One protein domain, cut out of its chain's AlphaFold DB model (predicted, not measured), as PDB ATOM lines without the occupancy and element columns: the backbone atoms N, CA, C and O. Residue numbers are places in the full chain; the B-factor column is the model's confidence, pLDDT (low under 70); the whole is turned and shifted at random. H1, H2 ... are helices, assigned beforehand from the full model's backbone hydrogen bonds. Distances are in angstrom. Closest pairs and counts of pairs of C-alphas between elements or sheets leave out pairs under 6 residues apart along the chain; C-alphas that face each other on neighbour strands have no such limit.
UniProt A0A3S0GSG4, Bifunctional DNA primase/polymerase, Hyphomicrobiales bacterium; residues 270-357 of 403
ATOM      1  N   PRO A 270     134.196  95.802  75.091       81.94
ATOM      2  CA  PRO A 270     133.492  94.929  74.164       81.94
ATOM      3  C   PRO A 270     134.271  93.644  73.859       81.94
ATOM      4  O   PRO A 270     135.487  93.651  73.649       81.94
ATOM      5  N   HIS A 271     133.549  92.522  73.782       68.00
ATOM      6  CA  HIS A 271     134.129  91.201  73.518       68.00
ATOM      7  C   HIS A 271     134.539  90.989  72.048       68.00
ATOM      8  O   HIS A 271     135.566  90.358  71.807       68.00
ATOM      9  N   GLU A 272     133.778  91.523  71.086       60.03
ATOM     10  CA  GLU A 272     133.954  91.255  69.643       60.03
ATOM     11  C   GLU A 272     134.546  92.444  68.859       60.03
ATOM     12  O   GLU A 272     135.210  92.253  67.844       60.03
ATOM     13  N   SER A 273     134.378  93.681  69.343       61.78
ATOM     14  CA  SER A 273     134.801  94.924  68.668       61.78
ATOM     15  C   SER A 273     136.061  95.566  69.275       61.78
ATOM     16  O   SER A 273     136.237  96.786  69.246       61.78
ATOM     17  N   GLY A 274     136.981  94.745  69.792       72.75
ATOM     18  CA  GLY A 274     138.162  95.203  70.534       72.75
ATOM     19  C   GLY A 274     139.088  96.159  69.767       72.75
ATOM     20  O   GLY A 274     139.629  97.080  70.363       72.75
ATOM     21  N   ALA A 275     139.245  96.000  68.447       80.88
ATOM     22  CA  ALA A 275     140.107  96.884  67.652       80.88
ATOM     23  C   ALA A 275     139.541  98.312  67.518       80.88
ATOM     24  O   ALA A 275     140.280  99.279  67.697       80.88
ATOM     25  N   SER A 276     138.233  98.444  67.258       82.88
ATOM     26  CA  SER A 276     137.549  99.746  67.185       82.88
ATOM     27  C   SER A 276     137.526 100.429  68.555       82.88
ATOM     28  O   SER A 276     137.905 101.592  68.689       82.88
ATOM     29  N   ALA A 277     137.212  99.662  69.605       88.81
ATOM     30  CA  ALA A 277     137.254 100.148  70.978       88.81
ATOM     31  C   ALA A 277     138.658 100.637  71.369       88.81
ATOM     32  O   ALA A 277     138.791 101.714  71.947       88.81
ATOM     33  N   ASN A 278     139.707  99.895  71.002       93.12
ATOM     34  CA  ASN A 278     141.091 100.299  71.243       93.12
ATOM     35  C   ASN A 278     141.453 101.594  70.513       93.12
ATOM     36  O   ASN A 278     142.128 102.433  71.103       93.12
ATOM     37  N   ALA A 279     140.995 101.790  69.273       92.19
ATOM     38  CA  ALA A 279     141.235 103.028  68.530       92.19
ATOM     39  C   ALA A 279     140.558 104.244  69.191       92.19
ATOM     40  O   ALA A 279     141.195 105.294  69.333       92.19
ATOM     41  N   GLY A 280     139.311 104.090  69.649       94.19
ATOM     42  CA  GLY A 280     138.587 105.123  70.395       94.19
ATOM     43  C   GLY A 280     139.255 105.450  71.735       94.19
ATOM     44  O   GLY A 280     139.557 106.611  72.010       94.19
ATOM     45  N   ILE A 281     139.580 104.428  72.541       95.62
ATOM     46  CA  ILE A 281     140.269 104.605  73.832       95.62
ATOM     47  C   ILE A 281     141.635 105.266  73.625       95.62
ATOM     48  O   ILE A 281     141.978 106.213  74.330       95.62
ATOM     49  N   ALA A 282     142.420 104.800  72.654       95.38
ATOM     50  CA  ALA A 282     143.732 105.358  72.354       95.38
ATOM     51  C   ALA A 282     143.652 106.835  71.952       95.38
ATOM     52  O   ALA A 282     144.423 107.654  72.454       95.38
ATOM     53  N   SER A 283     142.693 107.186  71.092       94.50
ATOM     54  CA  SER A 283     142.459 108.567  70.657       94.50
ATOM     55  C   SER A 283     142.050 109.470  71.822       94.50
ATOM     56  O   SER A 283     142.545 110.592  71.945       94.50
ATOM     57  N   LEU A 284     141.186 108.979  72.710       95.50
ATOM     58  CA  LEU A 284     140.776 109.680  73.924       95.50
ATOM     59  C   LEU A 284     141.959 109.911  74.879       95.50
ATOM     60  O   LEU A 284     142.178 111.029  75.349       95.50
ATOM     61  N   LEU A 285     142.754 108.874  75.145       95.44
ATOM     62  CA  LEU A 285     143.900 108.961  76.050       95.44
ATOM     63  C   LEU A 285     145.039 109.817  75.488       95.44
ATOM     64  O   LEU A 285     145.722 110.493  76.250       95.44
ATOM     65  N   ALA A 286     145.236 109.844  74.168       93.94
ATOM     66  CA  ALA A 286     146.171 110.781  73.557       93.94
ATOM     67  C   ALA A 286     145.751 112.233  73.853       93.94
ATOM     68  O   ALA A 286     146.590 113.082  74.156       93.94
ATOM     69  N   GLN A 287     144.449 112.530  73.834       92.38
ATOM     70  CA  GLN A 287     143.907 113.873  74.063       92.38
ATOM     71  C   GLN A 287     143.892 114.308  75.538       92.38
ATOM     72  O   GLN A 287     143.914 115.508  75.797       92.38
ATOM     73  N   SER A 288     143.937 113.379  76.496       91.50
ATOM     74  CA  SER A 288     143.816 113.673  77.939       91.50
ATOM     75  C   SER A 288     145.010 114.406  78.566       91.50
ATOM     76  O   SER A 288     144.937 114.833  79.716       91.50
ATOM     77  N   GLY A 289     146.127 114.541  77.841       86.69
ATOM     78  CA  GLY A 289     147.349 115.174  78.354       86.69
ATOM     79  C   GLY A 289     148.134 114.305  79.345       86.69
ATOM     80  O   GLY A 289     149.058 114.789  79.996       86.69
ATOM     81  N   MET A 290     147.785 113.021  79.467       93.38
ATOM     82  CA  MET A 290     148.538 112.055  80.267       93.38
ATOM     83  C   MET A 290     149.943 111.822  79.698       93.38
ATOM     84  O   MET A 290     150.160 111.807  78.487       93.38
ATOM     85  N   THR A 291     150.910 111.576  80.585       92.88
ATOM     86  CA  THR A 291     152.248 111.132  80.173       92.88
ATOM     87  C   THR A 291     152.209 109.680  79.700       92.88
ATOM     88  O   THR A 291     151.362 108.906  80.148       92.88
ATOM     89  N   LYS A 292     153.193 109.258  78.889       90.88
ATOM     90  CA  LYS A 292     153.314 107.864  78.413       90.88
ATOM     91  C   LYS A 292     153.191 106.832  79.543       90.88
ATOM     92  O   LYS A 292     152.522 105.811  79.386       90.88
ATOM     93  N   ASN A 293     153.802 107.109  80.696       93.94
ATOM     94  CA  ASN A 293     153.744 106.220  81.857       93.94
ATOM     95  C   ASN A 293     152.331 106.120  82.440       93.94
ATOM     96  O   ASN A 293     151.878 105.018  82.741       93.94
ATOM     97  N   ILE A 294     151.621 107.244  82.569       94.31
ATOM     98  CA  ILE A 294     150.243 107.242  83.066       94.31
ATOM     99  C   ILE A 294     149.311 106.543  82.080       94.31
ATOM    100  O   ILE A 294     148.496 105.732  82.508       94.31
ATOM    101  N   THR A 295     149.468 106.763  80.776       95.06
ATOM    102  CA  THR A 295     148.634 106.094  79.774       95.06
ATOM    103  C   THR A 295     148.826 104.575  79.790       95.06
ATOM    104  O   THR A 295     147.860 103.821  79.682       95.06
ATOM    105  N   LYS A 296     150.059 104.104  80.022       94.25
ATOM    106  CA  LYS A 296     150.341 102.678  80.235       94.25
ATOM    107  C   LYS A 296     149.645 102.134  81.487       94.25
ATOM    108  O   LYS A 296     149.037 101.068  81.423       94.25
ATOM    109  N   LEU A 297     149.725 102.851  82.610       95.81
ATOM    110  CA  LEU A 297     149.046 102.465  83.853       95.81
ATOM    111  C   LEU A 297     147.522 102.442  83.681       95.81
ATOM    112  O   LEU A 297     146.868 101.540  84.194       95.81
ATOM    113  N   PHE A 298     146.971 103.375  82.904       97.19
ATOM    114  CA  PHE A 298     145.552 103.407  82.558       97.19
ATOM    115  C   PHE A 298     145.145 102.177  81.741       97.19
ATOM    116  O   PHE A 298     144.180 101.500  82.086       97.19
ATOM    117  N   ALA A 299     145.912 101.822  80.707       95.50
ATOM    118  CA  ALA A 299     145.653 100.619  79.917       95.50
ATOM    119  C   ALA A 299     145.687  99.341  80.777       95.50
ATOM    120  O   ALA A 299     144.856  98.457  80.595       95.50
ATOM    121  N   GLN A 300     146.604  99.264  81.746       94.25
ATOM    122  CA  GLN A 300     146.709  98.141  82.686       94.25
ATOM    123  C   GLN A 300     145.608  98.114  83.756       94.25
ATOM    124  O   GLN A 300     145.391  97.065  84.359       94.25
ATOM    125  N   ALA A 301     144.979  99.256  84.042       95.06
ATOM    126  CA  ALA A 301     143.799  99.351  84.899       95.06
ATOM    127  C   ALA A 301     142.538  98.890  84.157       95.06
ATOM    128  O   ALA A 301     141.662  98.275  84.755       95.06
ATOM    129  N   LEU A 302     142.469  99.173  82.854       93.62
ATOM    130  CA  LEU A 302     141.340  98.832  81.995       93.62
ATOM    131  C   LEU A 302     141.355  97.352  81.583       93.62
ATOM    132  O   LEU A 302     140.342  96.664  81.671       93.62
ATOM    133  N   ILE A 303     142.510  96.855  81.132       90.62
ATOM    134  CA  ILE A 303     142.703  95.470  80.686       90.62
ATOM    135  C   ILE A 303     143.643  94.769  81.659       90.62
ATOM    136  O   ILE A 303     144.795  95.175  81.825       90.62
ATOM    137  N   SER A 304     143.166  93.666  82.242       80.56
ATOM    138  CA  SER A 304     143.978  92.833  83.129       80.56
ATOM    139  C   SER A 304     145.314  92.453  82.466       80.56
ATOM    140  O   SER A 304     145.308  91.963  81.330       80.56
ATOM    141  N   PRO A 305     146.456  92.557  83.174       74.69
ATOM    142  CA  PRO A 305     147.754  92.099  82.678       74.69
ATOM    143  C   PRO A 305     147.801  90.613  82.285       74.69
ATOM    144  O   PRO A 305     148.684  90.213  81.525       74.69
ATOM    145  N   SER A 306     146.864  89.790  82.775       77.06
ATOM    146  CA  SER A 306     146.735  88.393  82.341       77.06
ATOM    147  C   SER A 306     146.250  88.262  80.891       77.06
ATOM    148  O   SER A 306     146.569  87.280  80.229       77.06
ATOM    149  N   SER A 307     145.551  89.271  80.362       86.44
ATOM    150  CA  SER A 307     145.105  89.352  78.963       86.44
ATOM    151  C   SER A 307     146.167  90.021  78.081       86.44
ATOM    152  O   SER A 307     145.922  91.074  77.489       86.44
ATOM    153  N   LYS A 308     147.365  89.419  78.017       87.88
ATOM    154  CA  LYS A 308     148.573  90.005  77.396       87.88
ATOM    155  C   LYS A 308     148.335  90.549  75.987       87.88
ATOM    156  O   LYS A 308     148.727  91.681  75.720       87.88
ATOM    157  N   ASP A 309     147.649  89.797  75.131       89.69
ATOM    158  CA  ASP A 309     147.433  90.187  73.731       89.69
ATOM    159  C   ASP A 309     146.494  91.391  73.607       89.69
ATOM    160  O   ASP A 309     146.760  92.322  72.846       89.69
ATOM    161  N   LYS A 310     145.429  91.427  74.421       89.88
ATOM    162  CA  LYS A 310     144.501  92.565  74.469       89.88
ATOM    163  C   LYS A 310     145.202  93.824  74.976       89.88
ATOM    164  O   LYS A 310     145.043  94.893  74.390       89.88
ATOM    165  N   LEU A 311     146.015  93.688  76.026       92.06
ATOM    166  CA  LEU A 311     146.788  94.796  76.580       92.06
ATOM    167  C   LEU A 311     147.846  95.296  75.584       92.06
ATOM    168  O   LEU A 311     147.970  96.500  75.388       92.06
ATOM    169  N   ALA A 312     148.581  94.393  74.929       92.75
ATOM    170  CA  ALA A 312     149.570  94.746  73.912       92.75
ATOM    171  C   ALA A 312     148.923  95.467  72.719       92.75
ATOM    172  O   ALA A 312     149.452  96.474  72.251       92.75
ATOM    173  N   SER A 313     147.749  95.003  72.281       93.19
ATOM    174  CA  SER A 313     146.963  95.659  71.232       93.19
ATOM    175  C   SER A 313     146.556  97.084  71.625       93.19
ATOM    176  O   SER A 313     146.786  98.014  70.851       93.19
ATOM    177  N   LEU A 314     146.026  97.286  72.838       94.31
ATOM    178  CA  LEU A 314     145.646  98.618  73.320       94.31
ATOM    179  C   LEU A 314     146.864  99.546  73.453       94.31
ATOM    180  O   LEU A 314     146.808 100.700  73.037       94.31
ATOM    181  N   LEU A 315     147.982  99.048  73.992       95.06
ATOM    182  CA  LEU A 315     149.216  99.828  74.122       95.06
ATOM    183  C   LEU A 315     149.768 100.263  72.757       95.06
ATOM    184  O   LEU A 315     150.155 101.419  72.610       95.06
ATOM    185  N   SER A 316     149.748  99.378  71.758       94.75
ATOM    186  CA  SER A 316     150.141  99.719  70.385       94.75
ATOM    187  C   SER A 316     149.236 100.806  69.792       94.75
ATOM    188  O   SER A 316     149.725 101.804  69.259       94.75
ATOM    189  N   ALA A 317     147.914 100.683  69.964       94.88
ATOM    190  CA  ALA A 317     146.966 101.704  69.519       94.88
ATOM    191  C   ALA A 317     147.227 103.069  70.184       94.88
ATOM    192  O   ALA A 317     147.205 104.096  69.506       94.88
ATOM    193  N   ILE A 318     147.533 103.081  71.488       95.25
ATOM    194  CA  ILE A 318     147.907 104.290  72.238       95.25
ATOM    195  C   ILE A 318     149.161 104.940  71.650       95.25
ATOM    196  O   ILE A 318     149.162 106.148  71.431       95.25
ATOM    197  N   GLU A 319     150.220 104.172  71.387       94.12
ATOM    198  CA  GLU A 319     151.463 104.718  70.826       94.12
ATOM    199  C   GLU A 319     151.227 105.365  69.456       94.12
ATOM    200  O   GLU A 319     151.707 106.472  69.201       94.12
ATOM    201  N   VAL A 320     150.413 104.727  68.611       94.12
ATOM    202  CA  VAL A 320     150.011 105.277  67.311       94.12
ATOM    203  C   VAL A 320     149.200 106.568  67.469       94.12
ATOM    204  O   VAL A 320     149.467 107.541  66.762       94.12
ATOM    205  N   ALA A 321     148.229 106.601  68.385       94.12
ATOM    206  CA  ALA A 321     147.372 107.766  68.609       94.12
ATOM    207  C   ALA A 321     148.137 108.961  69.202       94.12
ATOM    208  O   ALA A 321     147.917 110.096  68.783       94.12
ATOM    209  N   VAL A 322     149.070 108.716  70.129       92.69
ATOM    210  CA  VAL A 322     149.951 109.758  70.682       92.69
ATOM    211  C   VAL A 322     150.835 110.339  69.582       92.69
ATOM    212  O   VAL A 322     150.846 111.552  69.397       92.69
ATOM    213  N   ALA A 323     151.487 109.491  68.778       92.31
ATOM    214  CA  ALA A 323     152.326 109.964  67.680       92.31
ATOM    215  C   ALA A 323     151.527 110.761  66.631       92.31
ATOM    216  O   ALA A 323     152.042 111.723  66.069       92.31
ATOM    217  N   ALA A 324     150.282 110.365  66.351       92.06
ATOM    218  CA  ALA A 324     149.379 111.113  65.478       92.06
ATOM    219  C   ALA A 324     149.047 112.499  66.054       92.06
ATOM    220  O   ALA A 324     149.199 113.504  65.359       92.06
ATOM    221  N   LYS A 325     148.683 112.569  67.340       90.69
ATOM    222  CA  LYS A 325     148.419 113.836  68.031       90.69
ATOM    223  C   LYS A 325     149.638 114.761  68.026       90.69
ATOM    224  O   LYS A 325     149.480 115.952  67.775       90.69
ATOM    225  N   ASP A 326     150.835 114.227  68.260       90.19
ATOM    226  CA  ASP A 326     152.081 115.010  68.256       90.19
ATOM    227  C   ASP A 326     152.379 115.620  66.874       90.19
ATOM    228  O   ASP A 326     153.010 116.671  66.781       90.19
ATOM    229  N   ARG A 327     151.874 115.005  65.794       93.81
ATOM    230  CA  ARG A 327     151.911 115.550  64.426       93.81
ATOM    231  C   ARG A 327     150.754 116.506  64.104       93.81
ATOM    232  O   ARG A 327     150.676 116.992  62.980       93.81
ATOM    233  N   GLY A 328     149.857 116.775  65.053       90.94
ATOM    234  CA  GLY A 328     148.665 117.602  64.844       90.94
ATOM    235  C   GLY A 328     147.558 116.914  64.040       90.94
ATOM    236  O   GLY A 328     146.679 117.594  63.515       90.94
ATOM    237  N   GLU A 329     147.590 115.582  63.916       89.44
ATOM    238  CA  GLU A 329     146.533 114.829  63.236       89.44
ATOM    239  C   GLU A 329     145.250 114.788  64.078       89.44
ATOM    240  O   GLU A 329     145.281 114.781  65.313       89.44
ATOM    241  N   ALA A 330     144.109 114.705  63.392       84.06
ATOM    242  CA  ALA A 330     142.821 114.506  64.040       84.06
ATOM    243  C   ALA A 330     142.755 113.144  64.772       84.06
ATOM    244  O   ALA A 330     143.419 112.183  64.364       84.06
ATOM    245  N   PRO A 331     141.927 113.029  65.831       83.19
ATOM    246  CA  PRO A 331     141.662 111.756  66.499       83.19
ATOM    247  C   PRO A 331     141.184 110.682  65.514       83.19
ATOM    248  O   PRO A 331     140.419 110.969  64.596       83.19
ATOM    249  N   ARG A 332     141.616 109.431  65.714       78.94
ATOM    250  CA  ARG A 332     141.334 108.316  64.788       78.94
ATOM    251  C   ARG A 332     140.032 107.564  65.097       78.94
ATOM    252  O   ARG A 332     139.721 106.604  64.402       78.94
ATOM    253  N   GLY A 333     139.303 107.975  66.131       85.38
ATOM    254  CA  GLY A 333     138.019 107.409  66.542       85.38
ATOM    255  C   GLY A 333     137.542 108.002  67.866       85.38
ATOM    256  O   GLY A 333     138.302 108.705  68.543       85.38
ATOM    257  N   ASP A 334     136.301 107.699  68.239       90.44
ATOM    258  CA  ASP A 334     135.694 108.087  69.515       90.44
ATOM    259  C   ASP A 334     135.251 106.835  70.283       90.44
ATOM    260  O   ASP A 334     134.914 105.806  69.696       90.44
ATOM    261  N   ILE A 335     135.254 106.879  71.618       92.94
ATOM    262  CA  ILE A 335     134.782 105.723  72.390       92.94
ATOM    263  C   ILE A 335     133.282 105.469  72.179       92.94
ATOM    264  O   ILE A 335     132.851 104.324  72.271       92.94
ATOM    265  N   ALA A 336     132.483 106.469  71.805       91.62
ATOM    266  CA  ALA A 336     131.069 106.270  71.492       91.62
ATOM    267  C   ALA A 336     130.817 105.402  70.244       91.62
ATOM    268  O   ALA A 336     129.703 104.924  70.056       91.62
ATOM    269  N   ASP A 337     131.840 105.136  69.421       89.88
ATOM    270  CA  ASP A 337     131.734 104.200  68.293       89.88
ATOM    271  C   ASP A 337     131.601 102.739  68.764       89.88
ATOM    272  O   ASP A 337     131.193 101.861  68.001       89.88
ATOM    273  N   SER A 338     131.998 102.449  70.009       91.06
ATOM    274  CA  SER A 338     132.029 101.091  70.577       91.06
ATOM    275  C   SER A 338     131.386 100.962  71.962       91.06
ATOM    276  O   SER A 338     131.160  99.839  72.410       91.06
ATOM    277  N   TYR A 339     131.095 102.077  72.632       91.88
ATOM    278  CA  TYR A 339     130.456 102.138  73.945       91.88
ATOM    279  C   TYR A 339     129.112 102.865  73.858       91.88
ATOM    280  O   TYR A 339     128.875 103.654  72.948       91.88
ATOM    281  N   ASP A 340     128.243 102.626  74.842       94.00
ATOM    282  CA  ASP A 340     127.027 103.420  75.026       94.00
ATOM    283  C   ASP A 340     127.363 104.917  75.160       94.00
ATOM    284  O   ASP A 340     128.359 105.294  75.787       94.00
ATOM    285  N   THR A 341     126.518 105.783  74.599       94.31
ATOM    286  CA  THR A 341     126.763 107.230  74.567       94.31
ATOM    287  C   THR A 341     126.837 107.847  75.960       94.31
ATOM    288  O   THR A 341     127.641 108.754  76.173       94.31
ATOM    289  N   LYS A 342     126.081 107.330  76.937       96.62
ATOM    290  CA  LYS A 342     126.149 107.804  78.325       96.62
ATOM    291  C   LYS A 342     127.481 107.443  78.973       96.62
ATOM    292  O   LYS A 342     128.033 108.252  79.716       96.62
ATOM    293  N   VAL A 343     128.010 106.251  78.681       96.88
ATOM    294  CA  VAL A 343     129.350 105.836  79.131       96.88
ATOM    295  C   VAL A 343     130.410 106.725  78.499       96.88
ATOM    296  O   VAL A 343     131.276 107.228  79.213       96.88
ATOM    297  N   ALA A 344     130.318 106.967  77.189       95.56
ATOM    298  CA  ALA A 344     131.244 107.847  76.489       95.56
ATOM    299  C   ALA A 344     131.258 109.260  77.095       95.56
ATOM    300  O   ALA A 344     132.322 109.769  77.450       95.56
ATOM    301  N   ASP A 345     130.084 109.859  77.297       96.31
ATOM    302  CA  ASP A 345     129.955 111.205  77.857       96.31
ATOM    303  C   ASP A 345     130.505 111.296  79.292       96.31
ATOM    304  O   ASP A 345     131.233 112.241  79.614       96.31
ATOM    305  N   ALA A 346     130.228 110.300  80.143       97.88
ATOM    306  CA  ALA A 346     130.770 110.245  81.502       97.88
ATOM    307  C   ALA A 346     132.304 110.148  81.504       97.88
ATOM    308  O   ALA A 346     132.976 110.909  82.203       97.88
ATOM    309  N   VAL A 347     132.872 109.263  80.680       97.88
ATOM    310  CA  VAL A 347     134.325 109.079  80.568       97.88
ATOM    311  C   VAL A 347     135.008 110.349  80.052       97.88
ATOM    312  O   VAL A 347     136.009 110.778  80.628       97.88
ATOM    313  N   HIS A 348     134.467 110.989  79.012       97.00
ATOM    314  CA  HIS A 348     134.988 112.261  78.504       97.00
ATOM    315  C   HIS A 348     135.005 113.343  79.590       97.00
ATOM    316  O   HIS A 348     136.021 114.023  79.774       97.00
ATOM    317  N   ALA A 349     133.910 113.462  80.348       97.00
ATOM    318  CA  ALA A 349     133.807 114.412  81.449       97.00
ATOM    319  C   ALA A 349     134.850 114.138  82.545       97.00
ATOM    320  O   ALA A 349     135.534 115.064  82.982       97.00
ATOM    321  N   TRP A 350     135.026 112.880  82.957       98.06
ATOM    322  CA  TRP A 350     135.977 112.512  84.014       98.06
ATOM    323  C   TRP A 350     137.446 112.626  83.596       98.06
ATOM    324  O   TRP A 350     138.302 112.868  84.446       98.06
ATOM    325  N   LEU A 351     137.752 112.487  82.302       96.62
ATOM    326  CA  LEU A 351     139.099 112.719  81.775       96.62
ATOM    327  C   LEU A 351     139.380 114.190  81.436       96.62
ATOM    328  O   LEU A 351     140.530 114.530  81.164       96.62
ATOM    329  N   GLY A 352     138.362 115.058  81.447       93.94
ATOM    330  CA  GLY A 352     138.494 116.461  81.051       93.94
ATOM    331  C   GLY A 352     138.739 116.656  79.550       93.94
ATOM    332  O   GLY A 352     139.321 117.663  79.149       93.94
ATOM    333  N   VAL A 353     138.316 115.701  78.713       92.12
ATOM    334  CA  VAL A 353     138.508 115.736  77.256       92.12
ATOM    335  C   VAL A 353     137.197 116.112  76.577       92.12
ATOM    336  O   VAL A 353     136.210 115.383  76.666       92.12
ATOM    337  N   LYS A 354     137.176 117.240  75.861       85.19
ATOM    338  CA  LYS A 354     135.996 117.654  75.090       85.19
ATOM    339  C   LYS A 354     135.738 116.670  73.948       85.19
ATOM    340  O   LYS A 354     136.657 116.325  73.211       85.19
ATOM    341  N   ARG A 355     134.487 116.245  73.795       76.81
ATOM    342  CA  ARG A 355     134.042 115.429  72.661       76.81
ATOM    343  C   ARG A 355     133.825 116.333  71.444       76.81
ATOM    344  O   ARG A 355     133.320 117.446  71.598       76.81
ATOM    345  N   SER A 356     134.242 115.896  70.256       66.00
ATOM    346  CA  SER A 356     134.076 116.703  69.038       66.00
ATOM    347  C   SER A 356     132.592 116.799  68.654       66.00
ATOM    348  O   SER A 356     131.853 115.819  68.781       66.00
ATOM    349  N   GLU A 357     132.136 117.952  68.161       56.28
ATOM    350  CA  GLU A 357     130.736 118.134  67.732       56.28
ATOM    351  C   GLU A 357     130.345 117.147  66.618       56.28
ATOM    352  O   GLU A 357     129.235 116.614  66.615       56.28
TER     353      GLU A 357
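AT A GLANCE: This is residues 270 to 357 of the 403 residues of the protein "Bifunctional DNA primase/polymerase" of Hyphomicrobiales bacterium (UniProt A0A3S0GSG4). H1, H2 and H3 form a small up-and-down bundle, their centres making a triangle, in which H1 and the long H3 are packed closely and H2 covers the first half of H3 more loosely. H4 is set off beside H1, on the side away from H3, and is reached by a long unnamed stretch, residues 327 to 340. The printed part has 88 residues with four named helices, H1, H2, H3 and H4 in that order along the chain, and no named strand; the class is all helix. The whole is compact, with a radius of gyration of the C-alphas of 12.1 A, and the C-alphas span 36 by 29 by 20 A.

HOW THE PARTS SIT: H1, residues 274 to 287, and H2, residues 292 to 302, are close but not clearly touching; their closest C-alphas, those of Leu 285 and Thr 295, are 6.7 A apart. They run opposite ways at a steep tilt of 40 degrees. H3, residues 308 to 326, touches H2 with residues 311 to 318 alone, the closest C-alphas being those of Ala 299 and Leu 311, 6.8 A apart. H2 and H3 are a helical hairpin, running opposite ways at a steep tilt of 39 degrees. H3 also touches H1, with 27 pairs of C-alphas within 8 A; the closest, those of Ala 282 and Ile 318, are 4.3 A apart. H1 and H3 run the same way at a steep tilt of 41 degrees. H4, residues 341 to 351, is close to H1 but not clearly touching: the closest C-alphas, those of Leu 284 and His 348, are 7.8 A apart. H1 and H4 run the same way at a shallow tilt of 34.8 degrees, only just short of steep. H4 is apart from H2 and from H3. In H1, H2, H3 and H4 every O i to N i+4 pair is within hydrogen-bond range.

IN THESE COORDINATES: H1, Gly 274 to Gln 287, begins with C-alpha 274 at (138.162, 95.203, 70.534) and measures 19.9 A from first to last C-alpha. H2, Lys 292 to Leu 302, measures 15.4 A. H3, Lys 308 to Asp 326, is the longest helix at 19 residues and 26.9 A, and ends with C-alpha 326 at (152.081, 115.010, 68.256). H4, Thr 341 to Leu 351, measures 15.3 A and ends with C-alpha 351 at (139.099, 112.719, 81.775).

THE WHOLE: The two C-alphas farthest apart, those of Ser 306 and Glu 357, are 36.8 A apart. The printed part has no cut. The links H1 to H2 and H2 to H3 are tight, while H3 to H4 is a long link of 14 residues. The mean pLDDT of the printed part is 89.7; the model's confidence is under 70 at residues 271 to 273 and 356 to 357.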